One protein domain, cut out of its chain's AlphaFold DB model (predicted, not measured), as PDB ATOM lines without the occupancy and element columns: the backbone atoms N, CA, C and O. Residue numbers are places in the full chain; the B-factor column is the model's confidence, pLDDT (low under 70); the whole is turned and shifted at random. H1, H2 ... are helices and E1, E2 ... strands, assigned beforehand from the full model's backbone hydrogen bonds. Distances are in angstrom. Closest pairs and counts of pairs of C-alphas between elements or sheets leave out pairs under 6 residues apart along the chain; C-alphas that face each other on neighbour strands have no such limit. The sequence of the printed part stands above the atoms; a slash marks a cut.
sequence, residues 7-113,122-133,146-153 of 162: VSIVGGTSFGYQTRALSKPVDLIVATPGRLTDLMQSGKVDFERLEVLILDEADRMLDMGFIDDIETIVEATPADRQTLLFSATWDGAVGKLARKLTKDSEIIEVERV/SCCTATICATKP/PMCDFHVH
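Overview. This is residues 7 to 113, 122 to 133 and 146 to 153 of the 162 residues of the protein "ATP-dependent RNA helicase" of Neisseria gonorrhoeae (UniProt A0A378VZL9). The model is one wall of seven strands, twisted, with helices over one face and no named helix over the other. H5 and H2 are on the covered face, H4 fills in between them and touches H2, H3 only grazes the sheet with residues 58 to 61, and H1 packs at the edge strand E1. The 127 printed residues hold five named helices and seven named strands in the order E1 H1 E2 H2 E3 H3 H4 E4 H5 E5 E6 E7, of mixed class, helices and strands. The sheet is mixed, in the order E1 E2 E7 E3 E4 E6 E5, with E6 antiparallel to its two neighbours. The whole is compact, with a radius of gyration of the C-alphas of 14.7 A, and spans 44 by 31 by 27 A.

Along the chain. Start with the sheet at C-alpha 7, (362.173, 316.883, 324.315), where edge strand E1 begins; it takes residues 7 to 9. Its neighbour in the sheet is E2, residues 28 to 31, and the next strand, the neighbour of E2, is E7, residues 148 to 150. Next are E3, residues 50 to 55 and 13.8 A long, and E4, residues 82 to 87 and 16.8 A long. E6, residues 124 to 129, runs 16.1 A, and the other edge strand, E5, residues 105 to 110, runs 16.0 A. Now find C-alpha 92 at (378.892, 302.179, 347.988); from there H5, residues 92 to 101, runs 14.8 A to C-alpha 101 at (381.215, 312.273, 337.454). The other helices are H1, residues 15 to 22; H2, residues 33 to 41, 12.2 A; H3, residues 58 to 63; and H4, residues 67 to 75, 12.3 A.

Arrangement. In the sheet, look first at parallel neighbours E3 and E4, where N 53 and O 82 are 2.8 A apart. E4 and E6 are antiparallel at 168 degrees, with N 127 and O 85 at 2.8 A. E6 and E5 are antiparallel too, with N 108 and O 126 at 2.8 A. On the other side of E3, E7 is parallel to it, with N 150 and O 52 at 2.9 A. E7 and E2 are parallel with no N and O within hydrogen-bond range, while E2 and E1, parallel, have N 9 and O 30 at 2.7 A. H5 is on the sheet at a height of 10.0 A, over E4 and, only just, over E6, on which 3 of its C-alphas fall; it runs along the strands, at 5 degrees to E4 on the local plane. H2 is on the same face as H5. H2 and H4 touch, closest at the C-alphas of Pro 33 and Asp 69, 5.7 A, at a steep tilt of 45 degrees, the same way. H4 is not on the sheet, but only just, with 4 pairs of C-alphas within 10 A. H3 and H5 touch, closest at the C-alphas of Asp 59 and Val 94, 5.9 A. H1 is on the sheet; its closest C-alphas to E1 are Gln 18 and Ile 9, 6.4 A. The sheet with H1 and H5 on one face makes two layers. E1, H1, E2 and E3, H3, H4, E4 are strand-helix-strand units, parallel neighbour strands joined through helices; E2, H2, E3 and E4, H5, E5 are split units, with another strand between, and the four crossovers are right-handed. Every O i to N i+4 pair is within hydrogen-bond range in H1, H2, H3 and H4; in H5 it is 5 of 6.

Size, cuts and confidence. The two C-alphas farthest apart are those of Gly 43 and Val 113, 46.3 A. Residues 114 to 121 are not printed, leaving 9.5 A from C-alpha 113 to C-alpha 122, and residues 134 to 145 are not printed, leaving 16.1 A from C-alpha 133 to C-alpha 146. Of the links that are printed whole, none is long. The mean pLDDT of the printed part is 82.1; it is under 70 at residues 112 to 113, 122 to 133 and 146 to 153, and E7 has a mean of 41.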
ATOM      1  N   VAL A   7     362.490 318.190 324.910       92.25
ATOM      2  CA  VAL A   7     362.173 316.883 324.315       92.25
ATOM      3  C   VAL A   7     362.354 315.783 325.356       92.25
ATOM      4  O   VAL A   7     363.351 315.765 326.069       92.25
ATOM      5  N   SER A   8     361.408 314.843 325.409       92.62
ATOM      6  CA  SER A   8     361.485 313.646 326.248       92.62
ATOM      7  C   SER A   8     361.858 312.400 325.431       92.62
ATOM      8  O   SER A   8     361.234 312.104 324.407       92.62
ATOM      9  N   ILE A   9     362.841 311.641 325.904       91.81
ATOM     10  CA  ILE A   9     363.404 310.426 325.314       91.81
ATOM     11  C   ILE A   9     363.248 309.293 326.331       91.81
ATOM     12  O   ILE A   9     364.141 308.984 327.113       91.81
ATOM     13  N   VAL A  10     362.071 308.684 326.343       90.62
ATOM     14  CA  VAL A  10     361.721 307.624 327.296       90.62
ATOM     15  C   VAL A  10     361.170 306.403 326.562       90.62
ATOM     16  O   VAL A  10     360.834 306.481 325.372       90.62
ATOM     17  N   GLY A  11     361.101 305.263 327.250       85.62
ATOM     18  CA  GLY A  11     360.441 304.057 326.744       85.62
ATOM     19  C   GLY A  11     358.954 304.274 326.418       85.62
ATOM     20  O   GLY A  11     358.381 305.325 326.686       85.62
ATOM     21  N   GLY A  12     358.321 303.296 325.763       84.38
ATOM     22  CA  GLY A  12     356.879 303.334 325.462       84.38
ATOM     23  C   GLY A  12     356.453 304.264 324.314       84.38
ATOM     24  O   GLY A  12     355.306 304.211 323.879       84.38
ATOM     25  N   THR A  13     357.365 305.069 323.756       84.06
ATOM     26  CA  THR A  13     357.093 305.961 322.612       84.06
ATOM     27  C   THR A  13     357.842 305.510 321.352       84.06
ATOM     28  O   THR A  13     358.938 304.946 321.418       84.06
ATOM     29  N   SER A  14     357.280 305.774 320.166       86.25
ATOM     30  CA  SER A  14     357.914 305.385 318.899       86.25
ATOM     31  C   SER A  14     359.252 306.107 318.664       86.25
ATOM     32  O   SER A  14     359.379 307.320 318.860       86.25
ATOM     33  N   PHE A  15     360.258 305.363 318.186       85.00
ATOM     34  CA  PHE A  15     361.578 305.907 317.829       85.00
ATOM     35  C   PHE A  15     361.475 307.033 316.792       85.00
ATOM     36  O   PHE A  15     362.162 308.050 316.897       85.00
ATOM     37  N   GLY A  16     360.590 306.876 315.803       87.00
ATOM     38  CA  GLY A  16     360.393 307.862 314.739       87.00
ATOM     39  C   GLY A  16     359.902 309.215 315.259       87.00
ATOM     40  O   GLY A  16     360.368 310.254 314.790       87.00
ATOM     41  N   TYR A  17     359.019 309.222 316.264       88.12
ATOM     42  CA  TYR A  17     358.552 310.461 316.887       88.12
ATOM     43  C   TYR A  17     359.689 311.189 317.613       88.12
ATOM     44  O   TYR A  17     359.912 312.373 317.363       88.12
ATOM     45  N   GLN A  18     360.452 310.471 318.443       88.19
ATOM     46  CA  GLN A  18     361.589 311.037 319.181       88.19
ATOM     47  C   GLN A  18     362.682 311.547 318.231       88.19
ATOM     48  O   GLN A  18     363.159 312.669 318.378       88.19
ATOM     49  N   THR A  19     362.990 310.796 317.173       88.00
ATOM     50  CA  THR A  19     363.946 311.220 316.136       88.00
ATOM     51  C   THR A  19     363.477 312.491 315.426       88.00
ATOM     52  O   THR A  19     364.256 313.419 315.205       88.00
ATOM     53  N   ARG A  20     362.184 312.585 315.089       89.00
ATOM     54  CA  ARG A  20     361.620 313.797 314.483       89.00
ATOM     55  C   ARG A  20     361.648 314.974 315.456       89.00
ATOM     56  O   ARG A  20     361.901 316.097 315.024       89.00
ATOM     57  N   ALA A  21     361.437 314.748 316.749       87.19
ATOM     58  CA  ALA A  21     361.595 315.784 317.763       87.19
ATOM     59  C   ALA A  21     363.056 316.270 317.850       87.19
ATOM     60  O   ALA A  21     363.295 317.466 317.986       87.19
ATOM     61  N   LEU A  22     364.037 315.395 317.659       88.25
ATOM     62  CA  LEU A  22     365.455 315.766 317.646       88.25
ATOM     63  C   LEU A  22     365.920 316.445 316.345       88.25
ATOM     64  O   LEU A  22     366.993 317.033 316.308       88.25
ATOM     65  N   SER A  23     365.102 316.448 315.285       86.69
ATOM     66  CA  SER A  23     365.445 317.107 314.008       86.69
ATOM     67  C   SER A  23     365.574 318.635 314.090       86.69
ATOM     68  O   SER A  23     366.119 319.267 313.186       86.69
ATOM     69  N   LYS A  24     365.045 319.241 315.155       85.56
ATOM     70  CA  LYS A  24     365.171 320.671 315.448       85.56
ATOM     71  C   LYS A  24     366.050 320.838 316.686       85.56
ATOM     72  O   LYS A  24     366.022 319.952 317.538       85.56
ATOM     73  N   PRO A  25     366.735 321.981 316.846       83.06
ATOM     74  CA  PRO A  25     367.499 322.241 318.056       83.06
ATOM     75  C   PRO A  25     366.661 322.104 319.327       83.06
ATOM     76  O   PRO A  25     365.475 322.452 319.325       83.06
ATOM     77  N   VAL A  26     367.268 321.568 320.377       87.81
ATOM     78  CA  VAL A  26     366.639 321.305 321.671       87.81
ATOM     79  C   VAL A  26     367.458 322.019 322.729       87.81
ATOM     80  O   VAL A  26     368.676 321.897 322.711       87.81
ATOM     81  N   ASP A  27     366.780 322.736 323.619       87.88
ATOM     82  CA  ASP A  27     367.426 323.403 324.746       87.88
ATOM     83  C   ASP A  27     367.475 322.476 325.971       87.88
ATOM     84  O   ASP A  27     368.430 322.544 326.728       87.88
ATOM     85  N   LEU A  28     366.486 321.580 326.136       90.75
ATOM     86  CA  LEU A  28     366.423 320.608 327.233       90.75
ATOM     87  C   LEU A  28     366.016 319.206 326.781       90.75
ATOM     88  O   LEU A  28     364.963 319.022 326.166       90.75
ATOM     89  N   ILE A  29     366.806 318.202 327.147       92.88
ATOM     90  CA  ILE A  29     366.461 316.792 326.940       92.88
ATOM     91  C   ILE A  29     366.205 316.134 328.290       92.88
ATOM     92  O   ILE A  29     367.055 316.206 329.175       92.88
ATOM     93  N   VAL A  30     365.055 315.464 328.388       93.88
ATOM     94  CA  VAL A  30     364.711 314.553 329.480       93.88
ATOM     95  C   VAL A  30     364.741 313.127 328.988       93.88
ATOM     96  O   VAL A  30     364.029 312.820 328.040       93.88
ATOM     97  N   ALA A  31     365.557 312.255 329.575       93.25
ATOM     98  CA  ALA A  31     365.746 310.919 329.023       93.25
ATOM     99  C   ALA A  31     365.900 309.810 330.063       93.25
ATOM    100  O   ALA A  31     366.338 310.060 331.176       93.25
ATOM    101  N   THR A  32     365.596 308.576 329.656       91.75
ATOM    102  CA  THR A  32     366.048 307.350 330.336       91.75
ATOM    103  C   THR A  32     367.365 306.867 329.713       91.75
ATOM    104  O   THR A  32     367.421 306.842 328.477       91.75
ATOM    105  N   PRO A  33     368.374 306.429 330.500       92.56
ATOM    106  CA  PRO A  33     369.723 306.123 330.008       92.56
ATOM    107  C   PRO A  33     369.767 305.227 328.766       92.56
ATOM    108  O   PRO A  33     370.174 305.702 327.712       92.56
ATOM    109  N   GLY A  34     369.235 304.000 328.824       91.00
ATOM    110  CA  GLY A  34     369.322 303.069 327.689       91.00
ATOM    111  C   GLY A  34     368.732 303.625 326.384       91.00
ATOM    112  O   GLY A  34     369.347 303.554 325.322       91.00
ATOM    113  N   ARG A  35     367.575 304.299 326.455       90.38
ATOM    114  CA  ARG A  35     366.939 304.900 325.268       90.38
ATOM    115  C   ARG A  35     367.741 306.067 324.695       90.38
ATOM    116  O   ARG A  35     367.710 306.312 323.487       90.38
ATOM    117  N   LEU A  36     368.401 306.822 325.564       92.81
ATOM    118  CA  LEU A  36     369.279 307.901 325.152       92.81
ATOM    119  C   LEU A  36     370.517 307.344 324.453       92.81
ATOM    120  O   LEU A  36     370.832 307.810 323.358       92.81
ATOM    121  N   THR A  37     371.150 306.325 325.040       91.94
ATOM    122  CA  THR A  37     372.306 305.627 324.471       91.94
ATOM    123  C   THR A  37     372.003 305.130 323.055       91.94
ATOM    124  O   THR A  37     372.768 305.418 322.134       91.94
ATOM    125  N   ASP A  38     370.840 304.507 322.825       90.56
ATOM    126  CA  ASP A  38     370.406 304.066 321.487       90.56
ATOM    127  C   ASP A  38     370.379 305.220 320.459       90.56
ATOM    128  O   ASP A  38     370.828 305.107 319.310       90.56
ATOM    129  N   LEU A  39     369.828 306.373 320.853       88.88
ATOM    130  CA  LEU A  39     369.712 307.542 319.977       88.88
ATOM    131  C   LEU A  39     371.058 308.238 319.742       88.88
ATOM    132  O   LEU A  39     371.284 308.772 318.652       88.88
ATOM    133  N   MET A  40     371.958 308.201 320.721       89.44
ATOM    134  CA  MET A  40     373.331 308.675 320.567       89.44
ATOM    135  C   MET A  40     374.119 307.792 319.598       89.44
ATOM    136  O   MET A  40     374.721 308.306 318.659       89.44
ATOM    137  N   GLN A  41     374.053 306.466 319.763       88.38
ATOM    138  CA  GLN A  41     374.749 305.507 318.896       88.38
ATOM    139  C   GLN A  41     374.272 305.584 317.440       88.38
ATOM    140  O   GLN A  41     375.055 305.407 316.510       88.38
ATOM    141  N   SER A  42     372.997 305.917 317.217       86.75
ATOM    142  CA  SER A  42     372.451 306.165 315.873       86.75
ATOM    143  C   SER A  42     372.792 307.548 315.284       86.75
ATOM    144  O   SER A  42     372.336 307.880 314.183       86.75
ATOM    145  N   GLY A  43     373.575 308.368 315.998       85.31
ATOM    146  CA  GLY A  43     374.031 309.691 315.561       85.31
ATOM    147  C   GLY A  43     372.921 310.742 315.491       85.31
ATOM    148  O   GLY A  43     373.005 311.683 314.702       85.31
ATOM    149  N   LYS A  44     371.830 310.562 316.250       84.38
ATOM    150  CA  LYS A  44     370.679 311.486 316.257       84.38
ATOM    151  C   LYS A  44     370.778 312.567 317.325       84.38
ATOM    152  O   LYS A  44     370.033 313.543 317.250       84.38
ATOM    153  N   VAL A  45     371.668 312.387 318.296       86.12
ATOM    154  CA  VAL A  45     371.915 313.317 319.397       86.12
ATOM    155  C   VAL A  45     373.413 313.565 319.496       86.12
ATOM    156  O   VAL A  45     374.199 312.629 319.388       86.12
ATOM    157  N   ASP A  46     373.775 314.825 319.698       84.56
ATOM    158  CA  ASP A  46     375.144 315.289 319.894       84.56
ATOM    159  C   ASP A  46     375.184 316.198 321.133       84.56
ATOM    160  O   ASP A  46     374.314 317.060 321.310       84.56
ATOM    161  N   PHE A  47     376.178 315.977 321.993       88.94
ATOM    162  CA  PHE A  47     376.376 316.676 323.259       88.94
ATOM    163  C   PHE A  47     377.566 317.631 323.258       88.94
ATOM    164  O   PHE A  47     377.886 318.171 324.313       88.94
ATOM    165  N   GLU A  48     378.196 317.915 322.113       86.06
ATOM    166  CA  GLU A  48     379.335 318.847 322.018       86.06
ATOM    167  C   GLU A  48     379.115 320.187 322.745       86.06
ATOM    168  O   GLU A  48     380.064 320.832 323.190       86.06
ATOM    169  N   ARG A  49     377.856 320.621 322.865       84.81
ATOM    170  CA  ARG A  49     377.454 321.902 323.461       84.81
ATOM    171  C   ARG A  49     376.706 321.763 324.781       84.81
ATOM    172  O   ARG A  49     375.976 322.676 325.154       84.81
ATOM    173  N   LEU A  50     376.842 320.618 325.440       89.12
ATOM    174  CA  LEU A  50     376.217 320.381 326.726       89.12
ATOM    175  C   LEU A  50     376.911 321.181 327.826       89.12
ATOM    176  O   LEU A  50     378.115 321.028 328.031       89.12
ATOM    177  N   GLU A  51     376.147 321.998 328.544       90.25
ATOM    178  CA  GLU A  51     376.669 322.813 329.649       90.25
ATOM    179  C   GLU A  51     376.330 322.221 331.017       90.25
ATOM    180  O   GLU A  51     377.136 322.308 331.944       90.25
ATOM    181  N   VAL A  52     375.177 321.558 331.129       91.12
ATOM    182  CA  VAL A  52     374.677 320.978 332.377       91.12
ATOM    183  C   VAL A  52     374.297 319.519 332.155       91.12
ATOM    184  O   VAL A  52     373.617 319.211 331.184       91.12
ATOM    185  N   LEU A  53     374.713 318.627 333.057       92.81
ATOM    186  CA  LEU A  53     374.298 317.226 333.127       92.81
ATOM    187  C   LEU A  53     373.662 316.955 334.488       92.81
ATOM    188  O   LEU A  53     374.312 317.129 335.513       92.81
ATOM    189  N   ILE A  54     372.417 316.485 334.506       92.81
ATOM    190  CA  ILE A  54     371.729 316.110 335.745       92.81
ATOM    191  C   ILE A  54     371.450 314.612 335.734       92.81
ATOM    192  O   ILE A  54     370.899 314.113 334.754       92.81
ATOM    193  N   LEU A  55     371.820 313.932 336.817       92.25
ATOM    194  CA  LEU A  55     371.509 312.535 337.099       92.25
ATOM    195  C   LEU A  55     370.570 312.475 338.299       92.25
ATOM    196  O   LEU A  55     370.996 312.730 339.424       92.25
ATOM    197  N   ASP A  56     369.304 312.172 338.045       91.00
ATOM    198  CA  ASP A  56     368.278 312.041 339.077       91.00
ATOM    199  C   ASP A  56     368.079 310.576 339.487       91.00
ATOM    200  O   ASP A  56     368.236 309.683 338.657       91.00
ATOM    201  N   GLU A  57     367.762 310.336 340.760       90.31
ATOM    202  CA  GLU A  57     367.624 308.994 341.359       90.31
ATOM    203  C   GLU A  57     368.783 308.035 341.008       90.31
ATOM    204  O   GLU A  57     368.598 306.911 340.529       90.31
ATOM    205  N   ALA A  58     370.023 308.491 341.212       88.50
ATOM    206  CA  ALA A  58     371.211 307.753 340.776       88.50
ATOM    207  C   ALA A  58     371.346 306.353 341.401       88.50
ATOM    208  O   ALA A  58     371.879 305.445 340.763       88.50
ATOM    209  N   ASP A  59     370.854 306.159 342.621       87.94
ATOM    210  CA  ASP A  59     370.784 304.853 343.272       87.94
ATOM    211  C   ASP A  59     369.855 303.880 342.546       87.94
ATOM    212  O   ASP A  59     370.254 302.751 342.257       87.94
ATOM    213  N   ARG A  60     368.671 304.340 342.136       89.38
ATOM    214  CA  ARG A  60     367.743 303.547 341.319       89.38
ATOM    215  C   ARG A  60     368.329 303.173 339.974       89.38
ATOM    216  O   ARG A  60     368.191 302.027 339.549       89.38
ATOM    217  N   MET A  61     369.013 304.104 339.312       88.75
ATOM    218  CA  MET A  61     369.640 303.797 338.027       88.75
ATOM    219  C   MET A  61     370.712 302.705 338.159       88.75
ATOM    220  O   MET A  61     370.821 301.844 337.283       88.75
ATOM    221  N   LEU A  62     371.469 302.696 339.261       88.44
ATOM    222  CA  LEU A  62     372.444 301.641 339.546       88.44
ATOM    223  C   LEU A  62     371.774 300.306 339.887       88.44
ATOM    224  O   LEU A  62     372.203 299.279 339.360       88.44
ATOM    225  N   ASP A  63     370.708 300.313 340.690       88.94
ATOM    226  CA  ASP A  63     369.921 299.112 341.009       88.94
ATOM    227  C   ASP A  63     369.348 298.445 339.747       88.94
ATOM    228  O   ASP A  63     369.233 297.221 339.670       88.94
ATOM    229  N   MET A  64     369.000 299.250 338.739       87.81
ATOM    230  CA  MET A  64     368.500 298.785 337.441       87.81
ATOM    231  C   MET A  64     369.604 298.303 336.489       87.81
ATOM    232  O   MET A  64     369.291 297.766 335.427       87.81
ATOM    233  N   GLY A  65     370.877 298.478 336.849       90.38
ATOM    234  CA  GLY A  65     372.012 298.085 336.018       90.38
ATOM    235  C   GLY A  65     372.361 299.077 334.906       90.38
ATOM    236  O   GLY A  65     373.080 298.707 333.986       90.38
ATOM    237  N   PHE A  66     371.920 300.338 334.983       91.62
ATOM    238  CA  PHE A  66     372.235 301.366 333.976       91.62
ATOM    239  C   PHE A  66     373.629 301.991 334.125       91.62
ATOM    240  O   PHE A  66     373.889 303.055 333.565       91.62
ATOM    241  N   ILE A  67     374.539 301.366 334.875       90.19
ATOM    242  CA  ILE A  67     375.887 301.907 335.084       90.19
ATOM    243  C   ILE A  67     376.624 302.111 333.754       90.19
ATOM    244  O   ILE A  67     377.120 303.207 333.507       90.19
ATOM    245  N   ASP A  68     376.614 301.112 332.872       91.19
ATOM    246  CA  ASP A  68     377.337 301.162 331.596       91.19
ATOM    247  C   ASP A  68     376.741 302.218 330.647       91.19
ATOM    248  O   ASP A  68     377.468 302.933 329.950       91.19
ATOM    249  N   ASP A  69     375.414 302.377 330.665       92.81
ATOM    250  CA  ASP A  69     374.716 303.424 329.913       92.81
ATOM    251  C   ASP A  69     375.105 304.819 330.411       92.81
ATOM    252  O   ASP A  69     375.419 305.701 329.613       92.81
ATOM    253  N   ILE A  70     375.122 305.027 331.732       92.44
ATOM    254  CA  ILE A  70     375.521 306.305 332.331       92.44
ATOM    255  C   ILE A  70     376.973 306.626 331.985       92.44
ATOM    256  O   ILE A  70     377.270 307.766 331.629       92.44
ATOM    257  N   GLU A  71     377.874 305.648 332.075       90.62
ATOM    258  CA  GLU A  71     379.280 305.836 331.714       90.62
ATOM    259  C   GLU A  71     379.429 306.216 330.239       90.62
ATOM    260  O   GLU A  71     380.098 307.203 329.933       90.62
ATOM    261  N   THR A  72     378.704 305.539 329.347       92.44
ATOM    262  CA  THR A  72     378.668 305.866 327.913       92.44
ATOM    263  C   THR A  72     378.163 307.292 327.663       92.44
ATOM    264  O   THR A  72     378.745 308.040 326.874       92.44
ATOM    265  N   ILE A  73     377.090 307.701 328.350       92.62
ATOM    266  CA  ILE A  73     376.540 309.060 328.248       92.62
ATOM    267  C   ILE A  73     377.577 310.084 328.706       92.62
ATOM    268  O   ILE A  73     377.838 311.062 328.012       92.62
ATOM    269  N   VAL A  74     378.199 309.849 329.857       90.81
ATOM    270  CA  VAL A  74     379.212 310.726 330.449       90.81
ATOM    271  C   VAL A  74     380.414 310.898 329.529       90.81
ATOM    272  O   VAL A  74     380.876 312.028 329.359       90.81
ATOM    273  N   GLU A  75     380.905 309.816 328.929       90.62
ATOM    274  CA  GLU A  75     382.043 309.834 328.003       90.62
ATOM    275  C   GLU A  75     381.749 310.622 326.726       90.62
ATOM    276  O   GLU A  75     382.633 311.291 326.191       90.62
ATOM    277  N   ALA A  76     380.496 310.611 326.268       90.75
ATOM    278  CA  ALA A  76     380.062 311.400 325.123       90.75
ATOM    279  C   ALA A  76     379.840 312.891 325.443       90.75
ATOM    280  O   ALA A  76     379.591 313.678 324.528       90.75
ATOM    281  N   THR A  77     379.896 313.299 326.716       90.94
ATOM    282  CA  THR A  77     379.651 314.691 327.130       90.94
ATOM    283  C   THR A  77     380.951 315.456 327.419       90.94
ATOM    284  O   THR A  77     381.913 314.877 327.930       90.94
ATOM    285  N   PRO A  78     381.004 316.778 327.162       89.56
ATOM    286  CA  PRO A  78     382.185 317.598 327.423       89.56
ATOM    287  C   PRO A  78     382.630 317.527 328.885       89.56
ATOM    288  O   PRO A  78     381.803 317.618 329.789       89.56
ATOM    289  N   ALA A  79     383.937 317.424 329.140       85.94
ATOM    290  CA  ALA A  79     384.485 317.405 330.505       85.94
ATOM    291  C   ALA A  79     384.269 318.729 331.265       85.94
ATOM    292  O   ALA A  79     384.239 318.757 332.493       85.94
ATOM    293  N   ASP A  80     384.130 319.826 330.524       85.44
ATOM    294  CA  ASP A  80     383.912 321.177 331.036       85.44
ATOM    295  C   ASP A  80     382.410 321.494 331.047       85.44
ATOM    296  O   ASP A  80     381.908 322.248 330.210       85.44
ATOM    297  N   ARG A  81     381.705 320.811 331.953       88.44
ATOM    298  CA  ARG A  81     380.261 320.915 332.193       88.44
ATOM    299  C   ARG A  81     379.973 320.977 333.694       88.44
ATOM    300  O   ARG A  81     380.798 320.560 334.513       88.44
ATOM    301  N   GLN A  82     378.788 321.449 334.053       89.50
ATOM    302  CA  GLN A  82     378.261 321.359 335.407       89.50
ATOM    303  C   GLN A  82     377.489 320.046 335.578       89.50
ATOM    304  O   GLN A  82     376.528 319.801 334.855       89.50
ATOM    305  N   THR A  83     377.879 319.207 336.537       90.38
ATOM    306  CA  THR A  83     377.169 317.951 336.833       90.38
ATOM    307  C   THR A  83     376.403 318.050 338.154       90.38
ATOM    308  O   THR A  83     376.979 318.385 339.188       90.38
ATOM    309  N   LEU A  84     375.116 317.718 338.152       91.75
ATOM    310  CA  LEU A  84     374.308 317.570 339.358       91.75
ATOM    311  C   LEU A  84     373.901 316.108 339.495       91.75
ATOM    312  O   LEU A  84     373.478 315.488 338.521       91.75
ATOM    313  N   LEU A  85     374.024 315.561 340.696       90.81
ATOM    314  CA  LEU A  85     373.603 314.203 341.002       90.81
ATOM    315  C   LEU A  85     372.676 314.227 342.211       90.81
ATOM    316  O   LEU A  85     373.045 314.740 343.266       90.81
ATOM    317  N   PHE A  86     371.488 313.658 342.053       90.50
ATOM    318  CA  PHE A  86     370.484 313.532 343.099       90.50
ATOM    319  C   PHE A  86     370.294 312.055 343.435       90.50
ATOM    320  O   PHE A  86     370.150 311.214 342.547       90.50
ATOM    321  N   SER A  87     370.341 311.728 344.724       88.44
ATOM    322  CA  SER A  87     370.168 310.359 345.205       88.44
ATOM    323  C   SER A  87     369.616 310.343 346.630       88.44
ATOM    324  O   SER A  87     369.862 311.264 347.411       88.44
ATOM    325  N   ALA A  88     368.880 309.290 346.988       87.25
ATOM    326  CA  ALA A  88     368.475 309.052 348.374       87.25
ATOM    327  C   ALA A  88     369.563 308.325 349.187       87.25
ATOM    328  O   ALA A  88     369.480 308.244 350.411       87.25
ATOM    329  N   THR A  89     370.577 307.779 348.515       82.88
ATOM    330  CA  THR A  89     371.707 307.081 349.137       82.88
ATOM    331  C   THR A  89     373.032 307.578 348.565       82.88
ATOM    332  O   THR A  89     373.118 307.976 347.403       82.88
ATOM    333  N   TRP A  90     374.083 307.589 349.387       82.94
ATOM    334  CA  TRP A  90     375.408 308.096 348.997       82.94
ATOM    335  C   TRP A  90     376.535 307.069 349.160       82.94
ATOM    336  O   TRP A  90     377.674 307.273 348.729       82.94
ATOM    337  N   ASP A  91     376.246 305.939 349.791       78.69
ATOM    338  CA  ASP A  91     377.213 304.899 350.075       78.69
ATOM    339  C   ASP A  91     377.502 304.011 348.853       78.69
ATOM    340  O   ASP A  91     376.876 304.080 347.791       78.69
ATOM    341  N   GLY A  92     378.554 303.200 348.976       86.81
ATOM    342  CA  GLY A  92     378.892 302.179 347.988       86.81
ATOM    343  C   GLY A  92     379.146 302.718 346.575       86.81
ATOM    344  O   GLY A  92     380.102 303.464 346.333       86.81
ATOM    345  N   ALA A  93     378.343 302.240 345.621       86.94
ATOM    346  CA  ALA A  93     378.502 302.511 344.196       86.94
ATOM    347  C   ALA A  93     378.079 303.938 343.813       86.94
ATOM    348  O   ALA A  93     378.756 304.552 342.988       86.94
ATOM    349  N   VAL A  94     377.052 304.499 344.462       86.50
ATOM    350  CA  VAL A  94     376.546 305.849 344.158       86.50
ATOM    351  C   VAL A  94     377.609 306.900 344.455       86.50
ATOM    352  O   VAL A  94     377.956 307.693 343.584       86.50
ATOM    353  N   GLY A  95     378.217 306.864 345.644       86.06
ATOM    354  CA  GLY A  95     379.277 307.812 345.995       86.06
ATOM    355  C   GLY A  95     380.528 307.664 345.121       86.06
ATOM    356  O   GLY A  95     381.229 308.646 344.867       86.06
ATOM    357  N   LYS A  96     380.833 306.451 344.632       87.94
ATOM    358  CA  LYS A  96     381.922 306.233 343.659       87.94
ATOM    359  C   LYS A  96     381.588 306.858 342.310       87.94
ATOM    360  O   LYS A  96     382.434 307.563 341.763       87.94
ATOM    361  N   LEU A  97     380.371 306.631 341.813       87.12
ATOM    362  CA  LEU A  97     379.871 307.245 340.589       87.12
ATOM    363  C   LEU A  97     379.943 308.766 340.708       87.12
ATOM    364  O   LEU A  97     380.582 309.422 339.896       87.12
ATOM    365  N   ALA A  98     379.400 309.337 341.776       86.56
ATOM    366  CA  ALA A  98     379.367 310.779 341.931       86.56
ATOM    367  C   ALA A  98     380.763 311.419 341.988       86.56
ATOM    368  O   ALA A  98     380.983 312.447 341.350       86.56
ATOM    369  N   ARG A  99     381.740 310.787 342.653       86.31
ATOM    370  CA  ARG A  99     383.146 311.235 342.621       86.31
ATOM    371  C   ARG A  99     383.791 311.120 341.238       86.31
ATOM    372  O   ARG A  99     384.669 311.911 340.925       86.31
ATOM    373  N   LYS A 100     383.388 310.139 340.423       86.44
ATOM    374  CA  LYS A 100     383.863 309.983 339.036       86.44
ATOM    375  C   LYS A 100     383.256 311.043 338.112       86.44
ATOM    376  O   LYS A 100     383.918 311.491 337.183       86.44
ATOM    377  N   LEU A 101     382.001 311.423 338.354       85.62
ATOM    378  CA  LEU A 101     381.215 312.273 337.454       85.62
ATOM    379  C   LEU A 101     381.242 313.768 337.790       85.62
ATOM    380  O   LEU A 101     380.848 314.589 336.958       85.62
ATOM    381  N   THR A 102     381.674 314.120 338.999       85.44
ATOM    382  CA  THR A 102     381.724 315.500 339.491       85.44
ATOM    383  C   THR A 102     383.158 315.914 339.824       85.44
ATOM    384  O   THR A 102     384.019 315.080 340.095       85.44
ATOM    385  N   LYS A 103     383.420 317.220 339.787       82.31
ATOM    386  CA  LYS A 103     384.706 317.854 340.082       82.31
ATOM    387  C   LYS A 103     384.477 319.015 341.048       82.31
ATOM    388  O   LYS A 103     383.603 319.834 340.796       82.31
ATOM    389  N   ASP A 104     385.259 319.095 342.123       83.44
ATOM    390  CA  ASP A 104     385.134 320.156 343.138       83.44
ATOM    391  C   ASP A 104     383.669 320.336 343.595       83.44
ATOM    392  O   ASP A 104     383.099 321.426 343.548       83.44
ATOM    393  N   SER A 105     383.013 319.217 343.917       83.94
ATOM    394  CA  SER A 105     381.587 319.187 344.219       83.94
ATOM    395  C   SER A 105     381.284 319.433 345.689       83.94
ATOM    396  O   SER A 105     381.998 318.983 346.581       83.94
ATOM    397  N   GLU A 106     380.173 320.123 345.912       87.81
ATOM    398  CA  GLU A 106     379.584 320.342 347.224       87.81
ATOM    399  C   GLU A 106     378.477 319.313 347.449       87.81
ATOM    400  O   GLU A 106     377.624 319.089 346.581       87.81
ATOM    401  N   ILE A 107     378.493 318.687 348.623       86.25
ATOM    402  CA  ILE A 107     377.485 317.713 349.036       86.25
ATOM    403  C   ILE A 107     376.469 318.438 349.914       86.25
ATOM    404  O   ILE A 107     376.808 318.998 350.954       86.25
ATOM    405  N   ILE A 108     375.213 318.416 349.487       86.88
ATOM    406  CA  ILE A 108     374.076 318.980 350.203       86.88
ATOM    407  C   ILE A 108     373.209 317.825 350.683       86.88
ATOM    408  O   ILE A 108     372.604 317.103 349.892       86.88
ATOM    409  N   GLU A 109     373.129 317.671 351.995       84.38
ATOM    410  CA  GLU A 109     372.278 316.681 352.642       84.38
ATOM    411  C   GLU A 109     371.023 317.360 353.182       84.38
ATOM    412  O   GLU A 109     371.099 318.339 353.927       84.38
ATOM    413  N   VAL A 110     369.858 316.852 352.782       83.00
ATOM    414  CA  VAL A 110     368.567 317.356 353.253       83.00
ATOM    415  C   VAL A 110     367.879 316.276 354.071       83.00
ATOM    416  O   VAL A 110     367.531 315.209 353.560       83.00
ATOM    417  N   GLU A 111     367.639 316.579 355.344       76.94
ATOM    418  CA  GLU A 111     366.856 315.742 356.244       76.94
ATOM    419  C   GLU A 111     365.395 316.213 356.264       76.94
ATOM    420  O   GLU A 111     365.102 317.399 356.440       76.94
ATOM    421  N   ARG A 112     364.451 315.281 356.090       68.31
ATOM    422  CA  ARG A 112     363.027 315.574 356.284       68.31
ATOM    423  C   ARG A 112     362.699 315.550 357.773       68.31
ATOM    424  O   ARG A 112     362.786 314.508 358.418       68.31
ATOM    425  N   VAL A 113     362.273 316.694 358.297       68.00
ATOM    426  CA  VAL A 113     361.759 316.804 359.664       68.00
ATOM    427  C   VAL A 113     360.240 316.653 359.623       68.00
ATOM    428  O   VAL A 113     359.523 317.584 359.260       68.00
ATOM    429  N   SER A 122     365.468 309.853 355.784       49.78
ATOM    430  CA  SER A 122     365.479 309.845 354.324       49.78
ATOM    431  C   SER A 122     366.383 311.011 353.930       49.78
ATOM    432  O   SER A 122     365.891 312.113 353.685       49.78
ATOM    433  N   CYS A 123     367.699 310.802 353.985       54.44
ATOM    434  CA  CYS A 123     368.664 311.813 353.570       54.44
ATOM    435  C   CYS A 123     368.656 311.863 352.041       54.44
ATOM    436  O   CYS A 123     369.187 310.977 351.386       54.44
ATOM    437  N   CYS A 124     367.992 312.860 351.461       58.44
ATOM    438  CA  CYS A 124     368.198 313.146 350.048       58.44
ATOM    439  C   CYS A 124     369.543 313.866 349.955       58.44
ATOM    440  O   CYS A 124     369.656 315.026 350.361       58.44
ATOM    441  N   THR A 125     370.562 313.165 349.469       66.94
ATOM    442  CA  THR A 125     371.889 313.727 349.238       66.94
ATOM    443  C   THR A 125     371.952 314.215 347.797       66.94
ATOM    444  O   THR A 125     371.937 313.434 346.844       66.94
ATOM    445  N   ALA A 126     372.019 315.530 347.626       67.44
ATOM    446  CA  ALA A 126     372.305 316.158 346.349       67.44
ATOM    447  C   ALA A 126     373.790 316.504 346.306       67.44
ATOM    448  O   ALA A 126     374.298 317.184 347.189       67.44
ATOM    449  N   THR A 127     374.494 316.070 345.271       67.50
ATOM    450  CA  THR A 127     375.851 316.545 345.010       67.50
ATOM    451  C   THR A 127     375.856 317.444 343.805       67.50
ATOM    452  O   THR A 127     375.441 317.066 342.709       67.50
ATOM    453  N   ILE A 128     376.340 318.655 344.030       67.56
ATOM    454  CA  ILE A 128     376.391 319.703 343.032       67.56
ATOM    455  C   ILE A 128     377.859 319.947 342.734       67.56
ATOM    456  O   ILE A 128     378.609 320.456 343.560       67.56
ATOM    457  N   CYS A 129     378.279 319.581 341.530       61.09
ATOM    458  CA  CYS A 129     379.559 320.000 340.987       61.09
ATOM    459  C   CYS A 129     379.529 321.523 340.835       61.09
ATOM    460  O   CYS A 129     378.824 322.040 339.967       61.09
ATOM    461  N   ALA A 130     380.273 322.252 341.668       53.03
ATOM    462  CA  ALA A 130     380.423 323.698 341.551       53.03
ATOM    463  C   ALA A 130     381.473 324.048 340.484       53.03
ATOM    464  O   ALA A 130     382.272 324.970 340.643       53.03
ATOM    465  N   THR A 131     381.489 323.334 339.358       50.41
ATOM    466  CA  THR A 131     382.198 323.823 338.181       50.41
ATOM    467  C   THR A 131     381.373 324.978 337.642       50.41
ATOM    468  O   THR A 131     380.354 324.791 336.983       50.41
ATOM    469  N   LYS A 132     381.785 326.204 337.991       45.06
ATOM    470  CA  LYS A 132     381.300 327.425 337.347       45.06
ATOM    471  C   LYS A 132     381.307 327.146 335.839       45.06
ATOM    472  O   LYS A 132     382.394 326.837 335.342       45.06
ATOM    473  N   PRO A 133     380.158 327.207 335.137       51.53
ATOM    474  CA  PRO A 133     380.140 326.942 333.709       51.53
ATOM    475  C   PRO A 133     381.220 327.819 333.078       51.53
ATOM    476  O   PRO A 133     381.357 328.991 333.471       51.53
ATOM    477  N   PRO A 146     371.482 326.700 318.890       40.38
ATOM    478  CA  PRO A 146     371.225 327.107 320.285       40.38
ATOM    479  C   PRO A 146     371.682 326.072 321.334       40.38
ATOM    480  O   PRO A 146     371.901 324.917 320.979       40.38
ATOM    481  N   MET A 147     371.937 326.565 322.551       39.06
ATOM    482  CA  MET A 147     372.527 325.902 323.731       39.06
ATOM    483  C   MET A 147     371.753 324.651 324.180       39.06
ATOM    484  O   MET A 147     370.552 324.590 323.947       39.06
ATOM    485  N   CYS A 148     372.434 323.683 324.804       39.19
ATOM    486  CA  CYS A 148     371.837 322.449 325.323       39.19
ATOM    487  C   CYS A 148     372.107 322.328 326.836       39.19
ATOM    488  O   CYS A 148     373.248 322.098 327.239       39.19
ATOM    489  N   ASP A 149     371.061 322.408 327.653       40.00
ATOM    490  CA  ASP A 149     371.060 322.028 329.069       40.00
ATOM    491  C   ASP A 149     370.463 320.610 329.195       40.00
ATOM    492  O   ASP A 149     369.420 320.314 328.616       40.00
ATOM    493  N   PHE A 150     371.111 319.676 329.895       42.56
ATOM    494  CA  PHE A 150     370.650 318.281 330.006       42.56
ATOM    495  C   PHE A 150     369.999 317.994 331.352       42.56
ATOM    496  O   PHE A 150     370.563 318.319 332.399       42.56
ATOM    497  N   HIS A 151     368.872 317.277 331.346       41.22
ATOM    498  CA  HIS A 151     368.244 316.796 332.572       41.22
ATOM    499  C   HIS A 151     367.750 315.356 332.428       41.22
ATOM    500  O   HIS A 151     366.666 315.142 331.916       41.22
ATOM    501  N   VAL A 152     368.494 314.346 332.885       41.28
ATOM    502  CA  VAL A 152     367.995 312.957 332.921       41.28
ATOM    503  C   VAL A 152     367.010 312.845 334.089       41.28
ATOM    504  O   VAL A 152     367.432 312.842 335.240       41.28
ATOM    505  N   HIS A 153     365.708 312.783 333.796       39.69
ATOM    506  CA  HIS A 153     364.649 312.510 334.773       39.69
ATOM    507  C   HIS A 153     363.895 311.251 334.338       39.69
ATOM    508  O   HIS A 153     363.393 311.170 333.210       39.69
TER     509      HIS A 153